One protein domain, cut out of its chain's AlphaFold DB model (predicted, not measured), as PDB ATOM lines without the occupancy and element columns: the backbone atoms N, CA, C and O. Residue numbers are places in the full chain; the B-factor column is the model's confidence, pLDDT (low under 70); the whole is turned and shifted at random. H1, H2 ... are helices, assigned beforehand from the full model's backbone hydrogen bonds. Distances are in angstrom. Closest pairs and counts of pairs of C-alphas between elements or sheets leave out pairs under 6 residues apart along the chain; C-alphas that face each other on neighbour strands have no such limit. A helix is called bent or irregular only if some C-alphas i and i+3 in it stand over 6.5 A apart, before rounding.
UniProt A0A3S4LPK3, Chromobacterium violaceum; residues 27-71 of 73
ATOM      1  N   ALA A  27     186.156 132.224 224.344       96.88
ATOM      2  CA  ALA A  27     186.116 131.724 225.716       96.88
ATOM      3  C   ALA A  27     187.493 131.818 226.400       96.88
ATOM      4  O   ALA A  27     187.591 132.284 227.537       96.88
ATOM      5  N   ALA A  28     188.568 131.446 225.695       96.19
ATOM      6  CA  ALA A  28     189.932 131.565 226.207       96.19
ATOM      7  C   ALA A  28     190.351 133.029 226.427       96.19
ATOM      8  O   ALA A  28     190.983 133.346 227.433       96.19
ATOM      9  N   MET A  29     189.974 133.937 225.520       96.88
ATOM     10  CA  MET A  29     190.240 135.371 225.664       96.88
ATOM     11  C   MET A  29     189.505 135.967 226.872       96.88
ATOM     12  O   MET A  29     190.114 136.720 227.631       96.88
ATOM     13  N   ALA A  30     188.234 135.606 227.074       96.38
ATOM     14  CA  ALA A  30     187.418 136.073 228.196       96.38
ATOM     15  C   ALA A  30     187.940 135.586 229.560       96.38
ATOM     16  O   ALA A  30     187.869 136.318 230.541       96.38
ATOM     17  N   ALA A  31     188.487 134.369 229.621       96.12
ATOM     18  CA  ALA A  31     189.090 133.809 230.833       96.12
ATOM     19  C   ALA A  31     190.554 134.243 231.057       96.12
ATOM     20  O   ALA A  31     191.134 133.948 232.104       96.12
ATOM     21  N   GLY A  32     191.175 134.877 230.060       93.44
ATOM     22  CA  GLY A  32     192.597 135.201 230.041       93.44
ATOM     23  C   GLY A  32     192.931 136.599 230.562       93.44
ATOM     24  O   GLY A  32     192.176 137.251 231.274       93.44
ATOM     25  N   CYS A  33     194.104 137.094 230.168       94.12
ATOM     26  CA  CYS A  33     194.615 138.404 230.581       94.12
ATOM     27  C   CYS A  33     194.188 139.565 229.663       94.12
ATOM     28  O   CYS A  33     194.745 140.657 229.763       94.12
ATOM     29  N   ALA A  34     193.224 139.350 228.763       96.12
ATOM     30  CA  ALA A  34     192.870 140.318 227.727       96.12
ATOM     31  C   ALA A  34     192.425 141.671 228.301       96.12
ATOM     32  O   ALA A  34     192.903 142.703 227.835       96.12
ATOM     33  N   GLU A  35     191.594 141.683 229.346       97.25
ATOM     34  CA  GLU A  35     191.154 142.937 229.974       97.25
ATOM     35  C   GLU A  35     192.311 143.698 230.629       97.25
ATOM     36  O   GLU A  35     192.359 144.923 230.561       97.25
ATOM     37  N   ALA A  36     193.272 142.986 231.224       97.12
ATOM     38  CA  ALA A  36     194.440 143.602 231.850       97.12
ATOM     39  C   ALA A  36     195.401 144.216 230.818       97.12
ATOM     40  O   ALA A  36     196.084 145.192 231.119       97.12
ATOM     41  N   LEU A  37     195.461 143.646 229.611       97.50
ATOM     42  CA  LEU A  37     196.346 144.104 228.537       97.50
ATOM     43  C   LEU A  37     195.708 145.180 227.651       97.50
ATOM     44  O   LEU A  37     196.399 146.099 227.217       97.50
ATOM     45  N   PHE A  38     194.411 145.060 227.367       97.12
ATOM     46  CA  PHE A  38     193.716 145.888 226.377       97.12
ATOM     47  C   PHE A  38     192.627 146.789 226.971       97.12
ATOM     48  O   PHE A  38     192.149 147.695 226.292       97.12
ATOM     49  N   GLY A  39     192.250 146.573 228.232       98.12
ATOM     50  CA  GLY A  39     191.166 147.279 228.906       98.12
ATOM     51  C   GLY A  39     189.811 146.584 228.752       98.12
ATOM     52  O   GLY A  39     189.480 146.035 227.700       98.12
ATOM     53  N   ALA A  40     189.002 146.654 229.811       97.56
ATOM     54  CA  ALA A  40     187.712 145.970 229.897       97.56
ATOM     55  C   ALA A  40     186.728 146.383 228.788       97.56
ATOM     56  O   ALA A  40     186.051 145.532 228.213       97.56
ATOM     57  N   ASP A  41     186.662 147.673 228.446       98.38
ATOM     58  CA  ASP A  41     185.744 148.158 227.409       98.38
ATOM     59  C   ASP A  41     186.097 147.609 226.028       98.38
ATOM     60  O   ASP A  41     185.213 147.140 225.307       98.38
ATOM     61  N   PHE A  42     187.387 147.598 225.682       98.38
ATOM     62  CA  PHE A  42     187.845 147.017 224.426       98.38
ATOM     63  C   PHE A  42     187.572 145.514 224.388       98.38
ATOM     64  O   PHE A  42     186.974 145.031 223.429       98.38
ATOM     65  N   SER A  43     187.976 144.772 225.424       98.25
ATOM     66  CA  SER A  43     187.817 143.316 225.455       98.25
ATOM     67  C   SER A  43     186.352 142.901 225.342       98.25
ATOM     68  O   SER A  43     186.025 142.034 224.532       98.25
ATOM     69  N   ARG A  44     185.453 143.568 226.075       97.88
ATOM     70  CA  ARG A  44     184.011 143.310 226.000       97.88
ATOM     71  C   ARG A  44     183.427 143.645 224.633       97.88
ATOM     72  O   ARG A  44     182.680 142.841 224.084       97.88
ATOM     73  N   ALA A  45     183.762 144.810 224.077       98.56
ATOM     74  CA  ALA A  45     183.266 145.209 222.761       98.56
ATOM     75  C   ALA A  45     183.762 144.258 221.662       98.56
ATOM     76  O   ALA A  45     182.987 143.848 220.801       98.56
ATOM     77  N   TYR A  46     185.033 143.858 221.718       98.50
ATOM     78  CA  TYR A  46     185.619 142.918 220.771       98.50
ATOM     79  C   TYR A  46     184.921 141.553 220.823       98.50
ATOM     80  O   TYR A  46     184.503 141.044 219.785       98.50
ATOM     81  N   LEU A  47     184.736 140.989 222.022       98.44
ATOM     82  CA  LEU A  47     184.042 139.710 222.201       98.44
ATOM     83  C   LEU A  47     182.594 139.769 221.695       98.44
ATOM     84  O   LEU A  47     182.164 138.857 220.994       98.44
ATOM     85  N   ALA A  48     181.874 140.864 221.959       98.38
ATOM     86  CA  ALA A  48     180.508 141.049 221.468       98.38
ATOM     87  C   ALA A  48     180.433 141.079 219.931       98.38
ATOM     88  O   ALA A  48     179.534 140.487 219.336       98.38
ATOM     89  N   VAL A  49     181.395 141.724 219.261       98.62
ATOM     90  CA  VAL A  49     181.475 141.701 217.791       98.62
ATOM     91  C   VAL A  49     181.719 140.279 217.282       98.62
ATOM     92  O   VAL A  49     181.070 139.851 216.328       98.62
ATOM     93  N   LYS A  50     182.606 139.518 217.934       98.62
ATOM     94  CA  LYS A  50     182.889 138.127 217.547       98.62
ATOM     95  C   LYS A  50     181.716 137.185 217.764       98.62
ATOM     96  O   LYS A  50     181.525 136.287 216.951       98.62
ATOM     97  N   GLU A  51     180.886 137.427 218.769       98.19
ATOM     98  CA  GLU A  51     179.635 136.691 218.950       98.19
ATOM     99  C   GLU A  51     178.654 136.932 217.791       98.19
ATOM    100  O   GLU A  51     178.066 135.983 217.269       98.19
ATOM    101  N   VAL A  52     178.525 138.179 217.323       98.38
ATOM    102  CA  VAL A  52     177.681 138.507 216.161       98.38
ATOM    103  C   VAL A  52     178.203 137.832 214.890       98.38
ATOM    104  O   VAL A  52     177.414 137.221 214.168       98.38
ATOM    105  N   GLU A  53     179.513 137.898 214.633       98.50
ATOM    106  CA  GLU A  53     180.151 137.222 213.490       98.50
ATOM    107  C   GLU A  53     179.956 135.698 213.540       98.50
ATOM    108  O   GLU A  53     179.624 135.078 212.529       98.50
ATOM    109  N   LEU A  54     180.121 135.085 214.715       98.06
ATOM    110  CA  LEU A  54     179.964 133.644 214.899       98.06
ATOM    111  C   LEU A  54     178.514 133.192 214.683       98.06
ATOM    112  O   LEU A  54     178.260 132.176 214.036       98.06
ATOM    113  N   ASN A  55     177.552 133.956 215.197       98.19
ATOM    114  CA  ASN A  55     176.137 133.680 214.977       98.19
ATOM    115  C   ASN A  55     175.747 133.830 213.497       98.19
ATOM    116  O   ASN A  55     174.916 133.063 213.015       98.19
ATOM    117  N   ASP A  56     176.345 134.775 212.762       98.19
ATOM    118  CA  ASP A  56     176.171 134.853 211.308       98.19
ATOM    119  C   ASP A  56     176.737 133.610 210.609       98.19
ATOM    120  O   ASP A  56     176.019 132.965 209.848       98.19
ATOM    121  N   TYR A  57     177.968 133.205 210.942       97.50
ATOM    122  CA  TYR A  57     178.593 131.995 210.399       97.50
ATOM    123  C   TYR A  57     177.712 130.750 210.584       97.50
ATOM    124  O   TYR A  57     177.470 130.022 209.623       97.50
ATOM    125  N   HIS A  58     177.153 130.539 211.779       96.88
ATOM    126  CA  HIS A  58     176.285 129.389 212.064       96.88
ATOM    127  C   HIS A  58     174.945 129.396 211.318       96.88
ATOM    128  O   HIS A  58     174.277 128.364 211.252       96.88
ATOM    129  N   ARG A  59     174.528 130.534 210.754       96.94
ATOM    130  CA  ARG A  59     173.322 130.629 209.918       96.94
ATOM    131  C   ARG A  59     173.597 130.312 208.453       96.94
ATOM    132  O   ARG A  59     172.651 130.194 207.671       96.94
ATOM    133  N   GLN A  60     174.862 130.194 208.061       96.69
ATOM    134  CA  GLN A  60     175.233 129.874 206.692       96.69
ATOM    135  C   GLN A  60     175.237 128.359 206.485       96.69
ATOM    136  O   GLN A  60     175.761 127.609 207.298       96.69
ATOM    137  N   VAL A  61     174.682 127.915 205.355       94.56
ATOM    138  CA  VAL A  61     174.840 126.535 204.880       94.56
ATOM    139  C   VAL A  61     175.855 126.540 203.748       94.56
ATOM    140  O   VAL A  61     175.587 127.078 202.661       94.56
ATOM    141  N   THR A  62     177.009 125.936 204.001       95.31
ATOM    142  CA  THR A  62     178.124 125.845 203.060       95.31
ATOM    143  C   THR A  62     177.776 124.972 201.854       95.31
ATOM    144  O   THR A  62     176.881 124.126 201.894       95.31
ATOM    145  N   ALA A  63     178.505 125.145 200.747       95.00
ATOM    146  CA  ALA A  63     178.314 124.312 199.557       95.00
ATOM    147  C   ALA A  63     178.540 122.818 199.851       95.00
ATOM    148  O   ALA A  63     177.798 121.979 199.347       95.00
ATOM    149  N   TRP A  64     179.523 122.500 200.702       95.81
ATOM    150  CA  TRP A  64     179.783 121.131 201.139       95.81
ATOM    151  C   TRP A  64     178.591 120.566 201.920       95.81
ATOM    152  O   TRP A  64     178.088 119.499 201.581       95.81
ATOM    153  N   GLU A  65     178.071 121.304 202.903       95.19
ATOM    154  CA  GLU A  65     176.910 120.854 203.679       95.19
ATOM    155  C   GLU A  65     175.682 120.674 202.788       95.19
ATOM    156  O   GLU A  65     174.984 119.673 202.902       95.19
ATOM    157  N   ARG A  66     175.438 121.570 201.825       93.81
ATOM    158  CA  ARG A  66     174.347 121.378 200.852       93.81
ATOM    159  C   ARG A  66     174.529 120.103 200.036       93.81
ATOM    160  O   ARG A  66     173.564 119.377 199.830       93.81
ATOM    161  N   GLN A  67     175.750 119.840 199.575       93.69
ATOM    162  CA  GLN A  67     176.058 118.689 198.732       93.69
ATOM    163  C   GLN A  67     175.938 117.355 199.481       93.69
ATOM    164  O   GLN A  67     175.507 116.373 198.883       93.69
ATOM    165  N   TYR A  68     176.324 117.304 200.758       92.75
ATOM    166  CA  TYR A  68     176.454 116.040 201.495       92.75
ATOM    167  C   TYR A  68     175.441 115.858 202.635       92.75
ATOM    168  O   TYR A  68     175.141 114.723 202.991       92.75
ATOM    169  N   LEU A  69     174.884 116.942 203.182       89.88
ATOM    170  CA  LEU A  69     173.884 116.922 204.260       89.88
ATOM    171  C   LEU A  69     172.486 117.362 203.792       89.88
ATOM    172  O   LEU A  69     171.506 117.093 204.478       89.88
ATOM    173  N   GLY A  70     172.362 117.991 202.616       75.81
ATOM    174  CA  GLY A  70     171.086 118.497 202.087       75.81
ATOM    175  C   GLY A  70     170.042 117.431 201.731       75.81
ATOM    176  O   GLY A  70     168.883 117.774 201.527       75.81
ATOM    177  N   PHE A  71     170.427 116.153 201.673       68.75
ATOM    178  CA  PHE A  71     169.528 115.024 201.387       68.75
ATOM    179  C   PHE A  71     168.902 114.387 202.642       68.75
ATOM    180  O   PHE A  71     168.149 113.427 202.517       68.75
TER     181      PHE A  71
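This is residues 27 to 71 of the 73 residues of a protein of Chromobacterium violaceum (UniProt A0A3S4LPK3). One long straight helix, H3, makes most of the length of a thin rod, with two short helices, H1 and H2, folded back beside its first end and a third, H4, set off beyond its other end. From the printed part's first residue, H1 comes first and H2 turns the chain into H3, while H4 with residues 63 to 68 sticks out without packing on any other helix. The printed part has 45 residues, with four named helices in the order H1, H2, H3, H4 and no named strand, and its class is all helix. It is extended, with a radius of gyration of the C-alphas of 15.9 A, and its C-alphas span 48 by 15 by 10 A.

Start at H1, residues 27 to 31, and go through a tight link of 2 residues to H2, residues 34 to 38; these two meet only through their link. A tight link of 1 residue then leads to H3, residues 40 to 59. H2 and H3 touch only at the corner by their link, H3 with residues 40 to 43 alone; look at Glu 35 and Ser 43, their closest C-alphas, 5.6 A apart. H1 is close to H3 but not clearly touching, and the closest C-alphas, those of Ala 30 and Ser 43, are 7.8 A apart. After a tight link of 3 residues comes H4, residues 63 to 69, which is apart from H1, H2 and H3. In the backbones of H1, H2, H3 and H4, every O i to N i+4 pair is within hydrogen-bond range.

Find C-alpha 27 at (186.116, 131.724, 225.716), where H1 begins; it runs from Ala 27 to Ala 31. H2 runs from Ala 34 to Phe 38. Find C-alpha 40 at (187.712, 145.970, 229.897); from there H3 runs 29.0 A over 20 residues to C-alpha 59 at (173.322, 130.629, 209.918). H4 runs from Ala 63 to Leu 69 over 9.8 A and ends with C-alpha 69 at (173.884, 116.922, 204.260). None of the four helices is bent.

The two C-alphas farthest apart are those of Ala 36 and Phe 71, 48.6 A. Residues 36 to 41, of which 36 to 38 belong to H2, residues 48 to 60, of which 48 to 59 belong to H3, and residues 62 to 68, of which 63 to 68 belong to H4, stand free. The printed part has no cut, and its three links between helices are tight. The mean pLDDT of the printed part is 95.6, and the one printed residue under 70 is Phe 71.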